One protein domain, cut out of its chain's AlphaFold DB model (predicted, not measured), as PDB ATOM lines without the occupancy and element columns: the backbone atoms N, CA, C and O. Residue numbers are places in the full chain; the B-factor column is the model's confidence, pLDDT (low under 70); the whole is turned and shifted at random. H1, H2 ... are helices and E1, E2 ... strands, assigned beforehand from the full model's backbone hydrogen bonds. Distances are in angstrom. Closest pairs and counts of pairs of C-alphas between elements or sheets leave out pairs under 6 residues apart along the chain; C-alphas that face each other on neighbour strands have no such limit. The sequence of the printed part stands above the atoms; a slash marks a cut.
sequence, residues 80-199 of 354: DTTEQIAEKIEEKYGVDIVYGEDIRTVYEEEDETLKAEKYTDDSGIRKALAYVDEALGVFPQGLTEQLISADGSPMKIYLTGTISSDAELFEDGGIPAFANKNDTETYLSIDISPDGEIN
ATOM      1  N   ASP A  80     206.998  92.598 141.294       92.50
ATOM      2  CA  ASP A  80     205.896  92.485 140.331       92.50
ATOM      3  C   ASP A  80     206.128  91.311 139.365       92.50
ATOM      4  O   ASP A  80     207.217  91.135 138.796       92.50
ATOM      5  N   THR A  81     205.083  90.514 139.134       95.75
ATOM      6  CA  THR A  81     205.090  89.495 138.078       95.75
ATOM      7  C   THR A  81     205.074  90.148 136.695       95.75
ATOM      8  O   THR A  81     204.680  91.299 136.537       95.75
ATOM      9  N   THR A  82     205.466  89.402 135.663       96.38
ATOM     10  CA  THR A  82     205.411  89.856 134.262       96.38
ATOM     11  C   THR A  82     204.011  90.303 133.841       96.38
ATOM     12  O   THR A  82     203.872  91.348 133.219       96.38
ATOM     13  N   GLU A  83     202.980  89.565 134.260       96.62
ATOM     14  CA  GLU A  83     201.570  89.921 134.040       96.62
ATOM     15  C   GLU A  83     201.221  91.255 134.712       96.62
ATOM     16  O   GLU A  83     200.665  92.134 134.071       96.62
ATOM     17  N   GLN A  84     201.648  91.470 135.961       97.31
ATOM     18  CA  GLN A  84     201.404  92.731 136.671       97.31
ATOM     19  C   GLN A  84     202.145  93.922 136.052       97.31
ATOM     20  O   GLN A  84     201.649  95.043 136.114       97.31
ATOM     21  N   ILE A  85     203.340  93.709 135.496       97.62
ATOM     22  CA  ILE A  85     204.070  94.760 134.773       97.62
ATOM     23  C   ILE A  85     203.322  95.106 133.485       97.62
ATOM     24  O   ILE A  85     203.101  96.285 133.224       97.62
ATOM     25  N   ALA A  86     202.899  94.096 132.718       98.06
ATOM     26  CA  ALA A  86     202.125  94.300 131.500       98.06
ATOM     27  C   ALA A  86     200.821  95.061 131.790       98.06
ATOM     28  O   ALA A  86     200.633  96.134 131.230       98.06
ATOM     29  N   GLU A  87     200.011  94.606 132.753       97.88
ATOM     30  CA  GLU A  87     198.755  95.266 133.158       97.88
ATOM     31  C   GLU A  87     198.958  96.742 133.541       97.88
ATOM     32  O   GLU A  87     198.141  97.600 133.210       97.88
ATOM     33  N   LYS A  88     200.062  97.070 134.226       97.38
ATOM     34  CA  LYS A  88     200.375  98.462 134.585       97.38
ATOM     35  C   LYS A  88     200.718  99.314 133.366       97.38
ATOM     36  O   LYS A  88     200.353 100.486 133.346       97.38
ATOM     37  N   ILE A  89     201.426  98.763 132.381       97.88
ATOM     38  CA  ILE A  89     201.737  99.461 131.123       97.88
ATOM     39  C   ILE A  89     200.449  99.646 130.310       97.88
ATOM     40  O   ILE A  89     200.183 100.749 129.835       97.88
ATOM     41  N   GLU A  90     199.617  98.608 130.217       98.12
ATOM     42  CA  GLU A  90     198.306  98.657 129.561       98.12
ATOM     43  C   GLU A  90     197.409  99.742 130.175       98.12
ATOM     44  O   GLU A  90     196.874 100.583 129.455       98.12
ATOM     45  N   GLU A  91     197.302  99.794 131.508       97.06
ATOM     46  CA  GLU A  91     196.523 100.821 132.215       97.06
ATOM     47  C   GLU A  91     197.110 102.228 132.025       97.06
ATOM     48  O   GLU A  91     196.360 103.194 131.869       97.06
ATOM     49  N   LYS A  92     198.442 102.355 132.035       96.50
ATOM     50  CA  LYS A  92     199.140 103.644 131.939       96.50
ATOM     51  C   LYS A  92     199.015 104.290 130.559       96.50
ATOM     52  O   LYS A  92     198.922 105.513 130.504       96.50
ATOM     53  N   TYR A  93     199.032 103.499 129.486       97.44
ATOM     54  CA  TYR A  93     199.093 104.003 128.106       97.44
ATOM     55  C   TYR A  93     197.868 103.655 127.249       97.44
ATOM     56  O   TYR A  93     197.793 104.074 126.095       97.44
ATOM     57  N   GLY A  94     196.918 102.878 127.772       97.25
ATOM     58  CA  GLY A  94     195.730 102.441 127.035       97.25
ATOM     59  C   GLY A  94     196.065 101.599 125.805       97.25
ATOM     60  O   GLY A  94     195.520 101.834 124.728       97.25
ATOM     61  N   VAL A  95     196.966 100.633 125.976       97.94
ATOM     62  CA  VAL A  95     197.357  99.632 124.971       97.94
ATOM     63  C   VAL A  95     197.041  98.230 125.490       97.94
ATOM     64  O   VAL A  95     196.860  98.060 126.690       97.94
ATOM     65  N   ASP A  96     197.026  97.237 124.605       97.81
ATOM     66  CA  ASP A  96     196.952  95.815 124.960       97.81
ATOM     67  C   ASP A  96     198.312  95.157 124.673       97.81
ATOM     68  O   ASP A  96     198.837  95.267 123.561       97.81
ATOM     69  N   ILE A  97     198.889  94.432 125.629       98.06
ATOM     70  CA  ILE A  97     200.164  93.730 125.460       98.06
ATOM     71  C   ILE A  97     199.904  92.234 125.311       98.06
ATOM     72  O   ILE A  97     199.310  91.580 126.162       98.06
ATOM     73  N   VAL A  98     200.410  91.654 124.225       97.81
ATOM     74  CA  VAL A  98     200.247  90.230 123.923       97.81
ATOM     75  C   VAL A  98     201.620  89.575 123.860       97.81
ATOM     76  O   VAL A  98     202.496  90.025 123.127       97.81
ATOM     77  N   TYR A  99     201.822  88.496 124.614       96.75
ATOM     78  CA  TYR A  99     203.105  87.792 124.693       96.75
ATOM     79  C   TYR A  99     202.920  86.297 124.986       96.75
ATOM     80  O   TYR A  99     201.816  85.813 125.236       96.75
ATOM     81  N   GLY A 100     204.016  85.534 124.948       93.44
ATOM     82  CA  GLY A 100     203.997  84.125 125.326       93.44
ATOM     83  C   GLY A 100     203.201  83.248 124.360       93.44
ATOM     84  O   GLY A 100     203.425  83.246 123.148       93.44
ATOM     85  N   GLU A 101     202.283  82.451 124.907       91.12
ATOM     86  CA  GLU A 101     201.497  81.487 124.129       91.12
ATOM     87  C   GLU A 101     200.365  82.125 123.312       91.12
ATOM     88  O   GLU A 101     199.860  81.483 122.385       91.12
ATOM     89  N   ASP A 102     200.009  83.373 123.614       90.00
ATOM     90  CA  ASP A 102     198.903  84.095 122.982       90.00
ATOM     91  C   ASP A 102     199.319  84.829 121.696       90.00
ATOM     92  O   ASP A 102     198.480  85.371 120.975       90.00
ATOM     93  N   ILE A 103     200.614  84.795 121.356       92.06
ATOM     94  CA  ILE A 103     201.139  85.352 120.108       92.06
ATOM     95  C   ILE A 103     200.526  84.650 118.892       92.06
ATOM     96  O   ILE A 103     200.610  83.425 118.730       92.06
ATOM     97  N   ARG A 104     199.964  85.458 117.982       86.62
ATOM     98  CA  ARG A 104     199.653  85.028 116.615       86.62
ATOM     99  C   ARG A 104     200.952  84.865 115.826       86.62
ATOM    100  O   ARG A 104     201.842  85.707 115.890       86.62
ATOM    101  N   THR A 105     201.053  83.777 115.071       84.69
ATOM    102  CA  THR A 105     202.310  83.377 114.416       84.69
ATOM    103  C   THR A 105     202.342  83.657 112.918       84.69
ATOM    104  O   THR A 105     203.341  83.371 112.265       84.69
ATOM    105  N   VAL A 106     201.237  84.143 112.352       81.69
ATOM    106  CA  VAL A 106     201.095  84.433 110.924       81.69
ATOM    107  C   VAL A 106     200.368  85.758 110.779       81.69
ATOM    108  O   VAL A 106     199.321  85.958 111.396       81.69
ATOM    109  N   TYR A 107     200.930  86.620 109.947       83.00
ATOM    110  CA  TYR A 107     200.400  87.920 109.586       83.00
ATOM    111  C   TYR A 107     200.299  87.906 108.063       83.00
ATOM    112  O   TYR A 107     201.309  87.944 107.360       83.00
ATOM    113  N   GLU A 108     199.080  87.690 107.570       77.25
ATOM    114  CA  GLU A 108     198.803  87.659 106.136       77.25
ATOM    115  C   GLU A 108     198.662  89.094 105.633       77.25
ATOM    116  O   GLU A 108     197.710  89.790 105.992       77.25
ATOM    117  N   GLU A 109     199.598  89.511 104.788       68.31
ATOM    118  CA  GLU A 109     199.571  90.791 104.092       68.31
ATOM    119  C   GLU A 109     199.317  90.554 102.593       68.31
ATOM    120  O   GLU A 109     199.409  89.433 102.089       68.31
ATOM    121  N   GLU A 110     198.952  91.600 101.848       65.00
ATOM    122  CA  GLU A 110     198.464  91.450 100.464       65.00
ATOM    123  C   GLU A 110     199.483  90.798  99.505       65.00
ATOM    124  O   GLU A 110     199.077  90.037  98.626       65.00
ATOM    125  N   ASP A 111     200.787  91.036  99.704       67.06
ATOM    126  CA  ASP A 111     201.850  90.486  98.839       67.06
ATOM    127  C   ASP A 111     202.932  89.688  99.589       67.06
ATOM    128  O   ASP A 111     203.903  89.261  98.967       67.06
ATOM    129  N   GLU A 112     202.789  89.478 100.899       74.31
ATOM    130  CA  GLU A 112     203.746  88.703 101.700       74.31
ATOM    131  C   GLU A 112     203.088  88.105 102.944       74.31
ATOM    132  O   GLU A 112     202.007  88.512 103.367       74.31
ATOM    133  N   THR A 113     203.744  87.121 103.548       83.06
ATOM    134  CA  THR A 113     203.334  86.564 104.833       83.06
ATOM    135  C   THR A 113     204.465  86.692 105.834       83.06
ATOM    136  O   THR A 113     205.474  85.986 105.742       83.06
ATOM    137  N   LEU A 114     204.250  87.518 106.858       87.50
ATOM    138  CA  LEU A 114     205.158  87.570 107.995       87.50
ATOM    139  C   LEU A 114     204.831  86.437 108.965       87.50
ATOM    140  O   LEU A 114     203.670  86.124 109.256       87.50
ATOM    141  N   LYS A 115     205.878  85.803 109.477       90.12
ATOM    142  CA  LYS A 115     205.797  84.744 110.479       90.12
ATOM    143  C   LYS A 115     206.566  85.183 111.700       90.12
ATOM    144  O   LYS A 115     207.754  85.469 111.596       90.12
ATOM    145  N   ALA A 116     205.888  85.181 112.837       91.75
ATOM    146  CA  ALA A 116     206.504  85.455 114.123       91.75
ATOM    147  C   ALA A 116     206.496  84.191 114.977       91.75
ATOM    148  O   ALA A 116     205.485  83.481 115.059       91.75
ATOM    149  N   GLU A 117     207.620  83.901 115.615       93.44
ATOM    150  CA  GLU A 117     207.696  82.824 116.591       93.44
ATOM    151  C   GLU A 117     207.081  83.242 117.931       93.44
ATOM    152  O   GLU A 117     206.892  84.421 118.234       93.44
ATOM    153  N   LYS A 118     206.754  82.255 118.766       95.06
ATOM    154  CA  LYS A 118     206.380  82.508 120.158       95.06
ATOM    155  C   LYS A 118     207.638  82.677 120.992       95.06
ATOM    156  O   LYS A 118     208.592  81.922 120.819       95.06
ATOM    157  N   TYR A 119     207.597  83.589 121.955       94.50
ATOM    158  CA  TYR A 119     208.670  83.763 122.924       94.50
ATOM    159  C   TYR A 119     208.112  83.696 124.341       94.50
ATOM    160  O   TYR A 119     207.208  84.446 124.697       94.50
ATOM    161  N   THR A 120     208.622  82.760 125.141       95.38
ATOM    162  CA  THR A 120     208.074  82.432 126.469       95.38
ATOM    163  C   THR A 120     209.091  82.595 127.599       95.38
ATOM    164  O   THR A 120     208.814  82.173 128.720       95.38
ATOM    165  N   ASP A 121     210.288  83.125 127.321       94.94
ATOM    166  CA  ASP A 121     211.272  83.391 128.373       94.94
ATOM    167  C   ASP A 121     210.884  84.654 129.148       94.94
ATOM    168  O   ASP A 121     210.834  85.758 128.608       94.94
ATOM    169  N   ASP A 122     210.605  84.469 130.435       94.50
ATOM    170  CA  ASP A 122     210.102  85.515 131.322       94.50
ATOM    171  C   ASP A 122     211.079  86.694 131.456       94.50
ATOM    172  O   ASP A 122     210.665  87.852 131.462       94.50
ATOM    173  N   SER A 123     212.389  86.424 131.489       92.50
ATOM    174  CA  SER A 123     213.398  87.478 131.611       92.50
ATOM    175  C   SER A 123     213.456  88.351 130.361       92.50
ATOM    176  O   SER A 123     213.573  89.571 130.484       92.50
ATOM    177  N   GLY A 124     213.390  87.750 129.170       93.25
ATOM    178  CA  GLY A 124     213.334  88.491 127.913       93.25
ATOM    179  C   GLY A 124     212.048  89.309 127.785       93.25
ATOM    180  O   GLY A 124     212.115  90.481 127.421       93.25
ATOM    181  N   ILE A 125     210.900  88.757 128.198       96.19
ATOM    182  CA  ILE A 125     209.624  89.492 128.210       96.19
ATOM    183  C   ILE A 125     209.694  90.688 129.164       96.19
ATOM    184  O   ILE A 125     209.372  91.801 128.763       96.19
ATOM    185  N   ARG A 126     210.174  90.512 130.403       95.00
ATOM    186  CA  ARG A 126     210.314  91.629 131.360       95.00
ATOM    187  C   ARG A 126     211.263  92.710 130.850       95.00
ATOM    188  O   ARG A 126     210.994  93.892 131.044       95.00
ATOM    189  N   LYS A 127     212.354  92.323 130.179       93.00
ATOM    190  CA  LYS A 127     213.265  93.273 129.525       93.00
ATOM    191  C   LYS A 127     212.544  94.054 128.422       93.00
ATOM    192  O   LYS A 127     212.688  95.269 128.353       93.00
ATOM    193  N   ALA A 128     211.757  93.373 127.593       95.69
ATOM    194  CA  ALA A 128     210.993  94.014 126.534       95.69
ATOM    195  C   ALA A 128     209.923  94.970 127.072       95.69
ATOM    196  O   ALA A 128     209.811  96.084 126.577       95.69
ATOM    197  N   LEU A 129     209.203  94.582 128.129       97.12
ATOM    198  CA  LEU A 129     208.235  95.449 128.808       97.12
ATOM    199  C   LEU A 129     208.885  96.736 129.333       97.12
ATOM    200  O   LEU A 129     208.277  97.795 129.235       97.12
ATOM    201  N   ALA A 130     210.121  96.668 129.837       94.88
ATOM    202  CA  ALA A 130     210.852  97.862 130.257       94.88
ATOM    203  C   ALA A 130     211.133  98.807 129.077       94.88
ATOM    204  O   ALA A 130     210.890 100.002 129.198       94.88
ATOM    205  N   TYR A 131     211.572  98.281 127.926       94.25
ATOM    206  CA  TYR A 131     211.761  99.104 126.725       94.25
ATOM    207  C   TYR A 131     210.450  99.667 126.183       94.25
ATOM    208  O   TYR A 131     210.432 100.802 125.721       94.25
ATOM    209  N   VAL A 132     209.354  98.908 126.253       96.75
ATOM    210  CA  VAL A 132     208.028  99.399 125.865       96.75
ATOM    211  C   VAL A 132     207.577 100.527 126.797       96.75
ATOM    212  O   VAL A 132     207.182 101.574 126.300       96.75
ATOM    213  N   ASP A 133     207.677 100.378 128.124       96.75
ATOM    214  CA  ASP A 133     207.330 101.463 129.063       96.75
ATOM    215  C   ASP A 133     208.185 102.714 128.825       96.75
ATOM    216  O   ASP A 133     207.651 103.821 128.813       96.75
ATOM    217  N   GLU A 134     209.490 102.542 128.594       94.38
ATOM    218  CA  GLU A 134     210.406 103.648 128.297       94.38
ATOM    219  C   GLU A 134     210.031 104.342 126.976       94.38
ATOM    220  O   GLU A 134     209.926 105.564 126.941       94.38
ATOM    221  N   ALA A 135     209.757 103.573 125.915       94.19
ATOM    222  CA  ALA A 135     209.379 104.082 124.597       94.19
ATOM    223  C   ALA A 135     208.061 104.859 124.624       94.19
ATOM    224  O   ALA A 135     207.998 105.995 124.154       94.19
ATOM    225  N   LEU A 136     207.009 104.263 125.195       95.75
ATOM    226  CA  LEU A 136     205.687 104.884 125.285       95.75
ATOM    227  C   LEU A 136     205.723 106.149 126.152       95.75
ATOM    228  O   LEU A 136     205.022 107.113 125.856       95.75
ATOM    229  N   GLY A 137     206.581 106.181 127.176       94.69
ATOM    230  CA  GLY A 137     206.732 107.313 128.089       94.69
ATOM    231  C   GLY A 137     207.289 108.594 127.461       94.69
ATOM    232  O   GLY A 137     207.155 109.660 128.062       94.69
ATOM    233  N   VAL A 138     207.898 108.522 126.272       93.31
ATOM    234  CA  VAL A 138     208.403 109.709 125.555       93.31
ATOM    235  C   VAL A 138     207.299 110.428 124.789       93.31
ATOM    236  O   VAL A 138     207.386 111.638 124.556       93.31
ATOM    237  N   PHE A 139     206.271 109.694 124.372       94.69
ATOM    238  CA  PHE A 139     205.172 110.258 123.605       94.69
ATOM    239  C   PHE A 139     204.223 111.052 124.511       94.69
ATOM    240  O   PHE A 139     204.060 110.709 125.684       94.69
ATOM    241  N   PRO A 140     203.581 112.121 123.999       94.44
ATOM    242  CA  PRO A 140     202.658 112.916 124.786       94.44
ATOM    243  C   PRO A 140     201.527 112.064 125.341       94.44
ATOM    244  O   PRO A 140     200.919 111.271 124.616       94.44
ATOM    245  N   GLN A 141     201.210 112.272 126.618       93.69
ATOM    246  CA  GLN A 141     200.086 111.590 127.240       93.69
ATOM    247  C   GLN A 141     198.795 111.840 126.443       93.69
ATOM    248  O   GLN A 141     198.515 112.976 126.042       93.69
ATOM    249  N   GLY A 142     197.999 110.786 126.249       93.56
ATOM    250  CA  GLY A 142     196.780 110.806 125.442       93.56
ATOM    251  C   GLY A 142     196.978 110.285 124.018       93.56
ATOM    252  O   GLY A 142     195.986 109.994 123.349       93.56
ATOM    253  N   LEU A 143     198.218 110.179 123.523       97.06
ATOM    254  CA  LEU A 143     198.473 109.771 122.142       97.06
ATOM    255  C   LEU A 143     198.076 108.314 121.890       97.06
ATOM    256  O   LEU A 143     197.293 108.040 120.984       97.06
ATOM    257  N   THR A 144     198.607 107.381 122.680       96.75
ATOM    258  CA  THR A 144     198.446 105.936 122.460       96.75
ATOM    259  C   THR A 144     197.009 105.474 122.672       96.75
ATOM    260  O   THR A 144     196.535 104.616 121.931       96.75
ATOM    261  N   GLU A 145     196.268 106.120 123.575       96.44
ATOM    262  CA  GLU A 145     194.841 105.871 123.796       96.44
ATOM    263  C   GLU A 145     193.971 106.223 122.574       96.44
ATOM    264  O   GLU A 145     192.830 105.770 122.468       96.44
ATOM    265  N   GLN A 146     194.491 107.040 121.652       97.44
ATOM    266  CA  GLN A 146     193.817 107.425 120.409       97.44
ATOM    267  C   GLN A 146     194.217 106.548 119.210       97.44
ATOM    268  O   GLN A 146     193.569 106.626 118.164       97.44
ATOM    269  N   LEU A 147     195.216 105.666 119.350       96.69
ATOM    270  CA  LEU A 147     195.677 104.745 118.298       96.69
ATOM    271  C   LEU A 147     194.815 103.472 118.235       96.69
ATOM    272  O   LEU A 147     195.303 102.347 118.267       96.69
ATOM    273  N   ILE A 148     193.500 103.642 118.161       94.75
ATOM    274  CA  ILE A 148     192.535 102.543 118.272       94.75
ATOM    275  C   ILE A 148     192.305 101.805 116.947       94.75
ATOM    276  O   ILE A 148     192.429 102.362 115.850       94.75
ATOM    277  N   SER A 149     191.925 100.534 117.047       92.44
ATOM    278  CA  SER A 149     191.390  99.752 115.930       92.44
ATOM    279  C   SER A 149     190.028 100.296 115.484       92.44
ATOM    280  O   SER A 149     189.339 101.009 116.219       92.44
ATOM    281  N   ALA A 150     189.584  99.930 114.279       88.88
ATOM    282  CA  ALA A 150     188.307 100.403 113.733       88.88
ATOM    283  C   ALA A 150     187.075  99.979 114.560       88.88
ATOM    284  O   ALA A 150     186.031 100.631 114.495       88.88
ATOM    285  N   ASP A 151     187.179  98.898 115.337       91.81
ATOM    286  CA  ASP A 151     186.138  98.430 116.257       91.81
ATOM    287  C   ASP A 151     186.173  99.123 117.635       91.81
ATOM    288  O   ASP A 151     185.295  98.884 118.467       91.81
ATOM    289  N   GLY A 152     187.141 100.017 117.852       92.31
ATOM    290  CA  GLY A 152     187.360 100.738 119.099       92.31
ATOM    291  C   GLY A 152     188.267 100.021 120.099       92.31
ATOM    292  O   GLY A 152     188.371 100.501 121.226       92.31
ATOM    293  N   SER A 153     188.894  98.895 119.736       95.00
ATOM    294  CA  SER A 153     189.882  98.253 120.607       95.00
ATOM    295  C   SER A 153     191.148  99.112 120.748       95.00
ATOM    296  O   SER A 153     191.516  99.802 119.792       95.00
ATOM    297  N   PRO A 154     191.864  99.018 121.882       96.75
ATOM    298  CA  PRO A 154     193.223  99.536 122.006       96.75
ATOM    299  C   PRO A 154     194.168  98.991 120.928       96.75
ATOM    300  O   PRO A 154     193.925  97.920 120.353       96.75
ATOM    301  N   MET A 155     195.256  99.725 120.683       96.94
ATOM    302  CA  MET A 155     196.395  99.220 119.914       96.94
ATOM    303  C   MET A 155     197.013  98.020 120.629       96.94
ATOM    304  O   MET A 155     197.164  98.039 121.851       96.94
ATOM    305  N   LYS A 156     197.446  97.017 119.863       97.19
ATOM    306  CA  LYS A 156     198.146  95.847 120.400       97.19
ATOM    307  C   LYS A 156     199.656  95.946 120.222       97.19
ATOM    308  O   LYS A 156     200.136  96.283 119.142       97.19
ATOM    309  N   ILE A 157     200.397  95.569 121.253       97.44
ATOM    310  CA  ILE A 157     201.849  95.395 121.217       97.44
ATOM    311  C   ILE A 157     202.144  93.906 121.376       97.44
ATOM    312  O   ILE A 157     201.945  93.330 122.446       97.44
ATOM    313  N   TYR A 158     202.598  93.268 120.300       97.12
ATOM    314  CA  TYR A 158     202.969  91.856 120.300       97.12
ATOM    315  C   TYR A 158     204.458  91.701 120.609       97.12
ATOM    316  O   TYR A 158     205.305  92.148 119.840       97.12
ATOM    317  N   LEU A 159     204.782  91.023 121.709       96.88
ATOM    318  CA  LEU A 159     206.153  90.661 122.070       96.88
ATOM    319  C   LEU A 159     206.443  89.243 121.566       96.88
ATOM    320  O   LEU A 159     206.073  88.248 122.201       96.88
ATOM    321  N   THR A 160     207.048  89.147 120.385       95.38
ATOM    322  CA  THR A 160     207.214  87.894 119.644       95.38
ATOM    323  C   THR A 160     208.632  87.340 119.750       95.38
ATOM    324  O   THR A 160     209.559  88.010 120.185       95.38
ATOM    325  N   GLY A 161     208.823  86.088 119.339       93.75
ATOM    326  CA  GLY A 161     210.149  85.603 118.957       93.75
ATOM    327  C   GLY A 161     210.520  86.103 117.564       93.75
ATOM    328  O   GLY A 161     209.892  87.035 117.052       93.75
ATOM    329  N   THR A 162     211.475  85.421 116.932       91.88
ATOM    330  CA  THR A 162     211.997  85.803 115.620       91.88
ATOM    331  C   THR A 162     210.896  86.033 114.596       91.88
ATOM    332  O   THR A 162     210.007  85.193 114.416       91.88
ATOM    333  N   ILE A 163     210.970  87.181 113.923       89.81
ATOM    334  CA  ILE A 163     210.064  87.548 112.838       89.81
ATOM    335  C   ILE A 163     210.791  87.321 111.511       89.81
ATOM    336  O   ILE A 163     211.947  87.701 111.329       89.81
ATOM    337  N   SER A 164     210.108  86.683 110.570       87.69
ATOM    338  CA  SER A 164     210.615  86.392 109.229       87.69
ATOM    339  C   SER A 164     209.555  86.704 108.179       87.69
ATOM    340  O   SER A 164     208.362  86.570 108.450       87.69
ATOM    341  N   SER A 165     209.986  87.087 106.978       82.56
ATOM    342  CA  SER A 165     209.119  87.167 105.798       82.56
ATOM    343  C   SER A 165     209.361  85.955 104.899       82.56
ATOM    344  O   SER A 165     210.446  85.371 104.893       82.56
ATOM    345  N   ASP A 166     208.337  85.538 104.157       76.00
ATOM    346  CA  ASP A 166     208.510  84.618 103.033       76.00
ATOM    347  C   ASP A 166     208.981  85.319 101.747       76.00
ATOM    348  O   ASP A 166     209.332  84.638 100.779       76.00
ATOM    349  N   ALA A 167     209.046  86.653 101.754       68.00
ATOM    350  CA  ALA A 167     209.743  87.439 100.752       68.00
ATOM    351  C   ALA A 167     211.265  87.416 101.001       68.00
ATOM    352  O   ALA A 167     211.724  87.510 102.138       68.00
ATOM    353  N   GLU A 168     212.066  87.357  99.930       59.56
ATOM    354  CA  GLU A 168     213.546  87.368  99.974       59.56
ATOM    355  C   GLU A 168     214.140  88.731 100.418       59.56
ATOM    356  O   GLU A 168     215.325  88.989 100.241       59.56
ATOM    357  N   LEU A 169     213.333  89.620 101.013       57.00
ATOM    358  CA  LEU A 169     213.695  91.005 101.345       57.00
ATOM    359  C   LEU A 169     214.745  91.122 102.464       57.00
ATOM    360  O   LEU A 169     215.443  92.132 102.548       57.00
ATOM    361  N   PHE A 170     214.878  90.096 103.309       57.34
ATOM    362  CA  PHE A 170     215.756  90.093 104.481       57.34
ATOM    363  C   PHE A 170     216.612  88.823 104.482       57.34
ATOM    364  O   PHE A 170     216.362  87.891 105.242       57.34
ATOM    365  N   GLU A 171     217.593  88.747 103.576       51.19
ATOM    366  CA  GLU A 171     218.326  87.496 103.310       51.19
ATOM    367  C   GLU A 171     219.116  86.925 104.505       51.19
ATOM    368  O   GLU A 171     219.441  85.746 104.454       51.19
ATOM    369  N   ASP A 172     219.384  87.662 105.594       54.56
ATOM    370  CA  ASP A 172     220.244  87.142 106.679       54.56
ATOM    371  C   ASP A 172     219.959  87.681 108.104       54.56
ATOM    372  O   ASP A 172     220.653  87.305 109.050       54.56
ATOM    373  N   GLY A 173     218.944  88.526 108.303       58.28
ATOM    374  CA  GLY A 173     218.594  89.084 109.617       58.28
ATOM    375  C   GLY A 173     217.085  89.137 109.765       58.28
ATOM    376  O   GLY A 173     216.411  89.633 108.868       58.28
ATOM    377  N   GLY A 174     216.547  88.572 110.848       72.56
ATOM    378  CA  GLY A 174     215.115  88.651 111.136       72.56
ATOM    379  C   GLY A 174     214.612  90.097 111.134       72.56
ATOM    380  O   GLY A 174     215.389  91.047 111.217       72.56
ATOM    381  N   ILE A 175     213.300  90.261 111.024       83.75
ATOM    382  CA  ILE A 175     212.659  91.574 111.097       83.75
ATOM    383  C   ILE A 175     212.602  91.974 112.585       83.75
ATOM    384  O   ILE A 175     211.936  91.284 113.354       83.75
ATOM    385  N   PRO A 176     213.290  93.037 113.037       87.25
ATOM    386  CA  PRO A 176     213.304  93.422 114.450       87.25
ATOM    387  C   PRO A 176     211.927  93.855 114.951       87.25
ATOM    388  O   PRO A 176     211.564  93.568 116.091       87.25
ATOM    389  N   ALA A 177     211.150  94.534 114.110       90.75
ATOM    390  CA  ALA A 177     209.772  94.879 114.400       90.75
ATOM    391  C   ALA A 177     209.009  95.238 113.115       90.75
ATOM    392  O   ALA A 177     209.596  95.383 112.042       90.75
ATOM    393  N   PHE A 178     207.684  95.306 113.222       89.31
ATOM    394  CA  PHE A 178     206.838  95.902 112.192       89.31
ATOM    395  C   PHE A 178     205.524  96.415 112.783       89.31
ATOM    396  O   PHE A 178     204.973  95.835 113.725       89.31
ATOM    397  N   ALA A 179     204.986  97.464 112.173       92.19
ATOM    398  CA  ALA A 179     203.719  98.087 112.517       92.19
ATOM    399  C   ALA A 179     202.689  97.936 111.394       92.19
ATOM    400  O   ALA A 179     203.007  98.017 110.208       92.19
ATOM    401  N   ASN A 180     201.420  97.751 111.757       89.75
ATOM    402  CA  ASN A 180     200.327  97.763 110.793       89.75
ATOM    403  C   ASN A 180     199.020  98.269 111.415       89.75
ATOM    404  O   ASN A 180     198.740  98.109 112.605       89.75
ATOM    405  N   LYS A 181     198.181  98.843 110.559       89.94
ATOM    406  CA  LYS A 181     196.820  99.254 110.865       89.94
ATOM    407  C   LYS A 181     195.891  98.793 109.749       89.94
ATOM    408  O   LYS A 181     195.989  99.235 108.606       89.94
ATOM    409  N   ASN A 182     194.952  97.918 110.088       84.25
ATOM    410  CA  ASN A 182     193.960  97.396 109.153       84.25
ATOM    411  C   ASN A 182     192.529  97.527 109.714       84.25
ATOM    412  O   ASN A 182     192.306  98.125 110.764       84.25
ATOM    413  N   ASP A 183     191.532  96.993 108.998       81.31
ATOM    414  CA  ASP A 183     190.114  97.114 109.393       81.31
ATOM    415  C   ASP A 183     189.776  96.405 110.712       81.31
ATOM    416  O   ASP A 183     188.685  96.596 111.249       81.31
ATOM    417  N   THR A 184     190.661  95.535 111.192       84.69
ATOM    418  CA  THR A 184     190.423  94.690 112.364       84.69
ATOM    419  C   THR A 184     191.335  95.018 113.530       84.69
ATOM    420  O   THR A 184     190.894  94.909 114.666       84.69
ATOM    421  N   GLU A 185     192.580  95.409 113.271       90.94
ATOM    422  CA  GLU A 185     193.583  95.608 114.311       90.94
ATOM    423  C   GLU A 185     194.527  96.760 113.951       90.94
ATOM    424  O   GLU A 185     194.962  96.892 112.803       90.94
ATOM    425  N   THR A 186     194.881  97.541 114.967       94.62
ATOM    426  CA  THR A 186     196.038  98.441 114.994       94.62
ATOM    427  C   THR A 186     197.087  97.810 115.900       94.62
ATOM    428  O   THR A 186     196.784  97.486 117.050       94.62
ATOM    429  N   TYR A 187     198.301  97.578 115.405       94.19
ATOM    430  CA  TYR A 187     199.313  96.880 116.188       94.19
ATOM    431  C   TYR A 187     200.743  97.145 115.741       94.19
ATOM    432  O   TYR A 187     201.002  97.438 114.578       94.19
ATOM    433  N   LEU A 188     201.672  96.888 116.653       94.25
ATOM    434  CA  LEU A 188     203.075  96.659 116.334       94.25
ATOM    435  C   LEU A 188     203.539  95.330 116.937       94.25
ATOM    436  O   LEU A 188     203.055  94.905 117.989       94.25
ATOM    437  N   SER A 189     204.444  94.657 116.241       93.88
ATOM    438  CA  SER A 189     205.047  93.387 116.641       93.88
ATOM    439  C   SER A 189     206.549  93.565 116.756       93.88
ATOM    440  O   SER A 189     207.154  94.111 115.841       93.88
ATOM    441  N   ILE A 190     207.143  93.096 117.851       94.12
ATOM    442  CA  ILE A 190     208.565  93.285 118.155       94.12
ATOM    443  C   ILE A 190     209.213  91.930 118.429       94.12
ATOM    444  O   ILE A 190     208.727  91.172 119.273       94.12
ATOM    445  N   ASP A 191     210.329  91.656 117.759       93.69
ATOM    446  CA  ASP A 191     211.183  90.507 118.030       93.69
ATOM    447  C   ASP A 191     211.968  90.729 119.330       93.69
ATOM    448  O   ASP A 191     212.911  91.517 119.410       93.69
ATOM    449  N   ILE A 192     211.567  90.010 120.376       94.50
ATOM    450  CA  ILE A 192     212.215  90.033 121.692       94.50
ATOM    451  C   ILE A 192     213.131  88.826 121.908       94.50
ATOM    452  O   ILE A 192     213.587  88.573 123.028       94.50
ATOM    453  N   SER A 193     213.402  88.059 120.849       91.12
ATOM    454  CA  SER A 193     214.395  86.995 120.891       91.12
ATOM    455  C   SER A 193     215.800  87.573 121.129       91.12
ATOM    456  O   SER A 193     216.042  88.758 120.891       91.12
ATOM    457  N   PRO A 194     216.763  86.764 121.614       84.38
ATOM    458  CA  PRO A 194     218.124  87.235 121.863       84.38
ATOM    459  C   PRO A 194     218.795  87.894 120.652       84.38
ATOM    460  O   PRO A 194     219.634  88.769 120.852       84.38
ATOM    461  N   ASP A 195     218.409  87.488 119.440       79.25
ATOM    462  CA  ASP A 195     218.948  87.996 118.176       79.25
ATOM    463  C   ASP A 195     218.142  89.189 117.616       79.25
ATOM    464  O   ASP A 195     218.597  89.835 116.679       79.25
ATOM    465  N   GLY A 196     216.972  89.511 118.188       67.38
ATOM    466  CA  GLY A 196     216.078  90.583 117.722       67.38
ATOM    467  C   GLY A 196     216.483  92.003 118.141       67.38
ATOM    468  O   GLY A 196     215.902  92.972 117.667       67.38
ATOM    469  N   GLU A 197     217.474  92.144 119.031       71.44
ATOM    470  CA  GLU A 197     218.064  93.429 119.455       71.44
ATOM    471  C   GLU A 197     217.059  94.537 119.858       71.44
ATOM    472  O   GLU A 197     217.309  95.722 119.620       71.44
ATOM    473  N   ILE A 198     215.953  94.180 120.532       84.12
ATOM    474  CA  ILE A 198     214.974  95.169 121.016       84.12
ATOM    475  C   ILE A 198     215.646  96.320 121.783       84.12
ATOM    476  O   ILE A 198     216.414  96.121 122.733       84.12
ATOM    477  N   ASN A 199     215.298  97.535 121.369       87.50
ATOM    478  CA  ASN A 199     215.707  98.796 121.964       87.50
ATOM    479  C   ASN A 199     214.580  99.831 121.799       87.50
ATOM    480  O   ASN A 199     213.641  99.625 121.028       87.50
TER     481      ASN A 199
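What this domain is: This is residues 80 to 199 of the 354 residues of an uncharacterized protein of Ruminococcus albus (UniProt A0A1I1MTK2). A four-stranded sheet has two helices side by side on one face, H2 over E4 and H1 beside the edge strand E1; past its end, E4 turns into E5 of a small second sheet. The 120 printed residues hold two named helices and seven named strands, in the order H1 E1 E2 E3 H2 E4 E5 E6 E7. The larger sheet runs E1, E4, E7, E6, mixed; the smaller runs E2, E3, E5, antiparallel. The class is mixed, helices and strands, with 59 residues in named elements, under half; the whole is compact, radius of gyration of the C-alphas 14.1 A, spans 39 by 33 by 25 A.

Where its parts are: Find C-alpha 82 at (205.411, 89.856, 134.262); from there H1 runs 16.7 A to 93. Next come E1, 95 to 99, E2, 106 to 108, and E3, 113 to 116. H2, 122 to 136, spans 20.8 A. Then read E4, 155 to 160, 15.7 A, E5, 163 to 165, E6, 177 to 181, and E7, 186 to 191, 17.4 A, ending at (211.183, 90.507, 118.030).

How they stand to each other: In the larger sheet look for N 96 and O 155, 2.9 A, between parallel E1 and E4; N 156 and O 186, 2.9 A, between parallel E4 and E7; and N 189 and O 178, 2.8 A, in the hairpin E6 and E7. H1 and H2 make two layers with it, helices on one face: H2 at height 9.3 A, H1 only just above the sheet's level at 4.1 A. They touch at Thr 82 and Arg 126, closest C-alphas 6.0 A, the same way at a shallow tilt of 11 degrees. Both helices have every O i to N i+4 pair within hydrogen-bond range. E4 runs on into E5 across a break of 2 residues, at 95 degrees; within hydrogen-bond range are N 115 and O 164, 2.8 A, between the antiparallel neighbours E3 and E5, and N 107 and O 114, 2.9 A, in the hairpin E2 and E3.

The domain as a whole: The farthest C-alphas, Asp 80 and Asp 111, are 41.7 A apart. The printed part has no cut; the links H2 to E4 and E5 to E6 are long. Look for pLDDT under 70 at residues 109 to 111, 167 to 173 and 196.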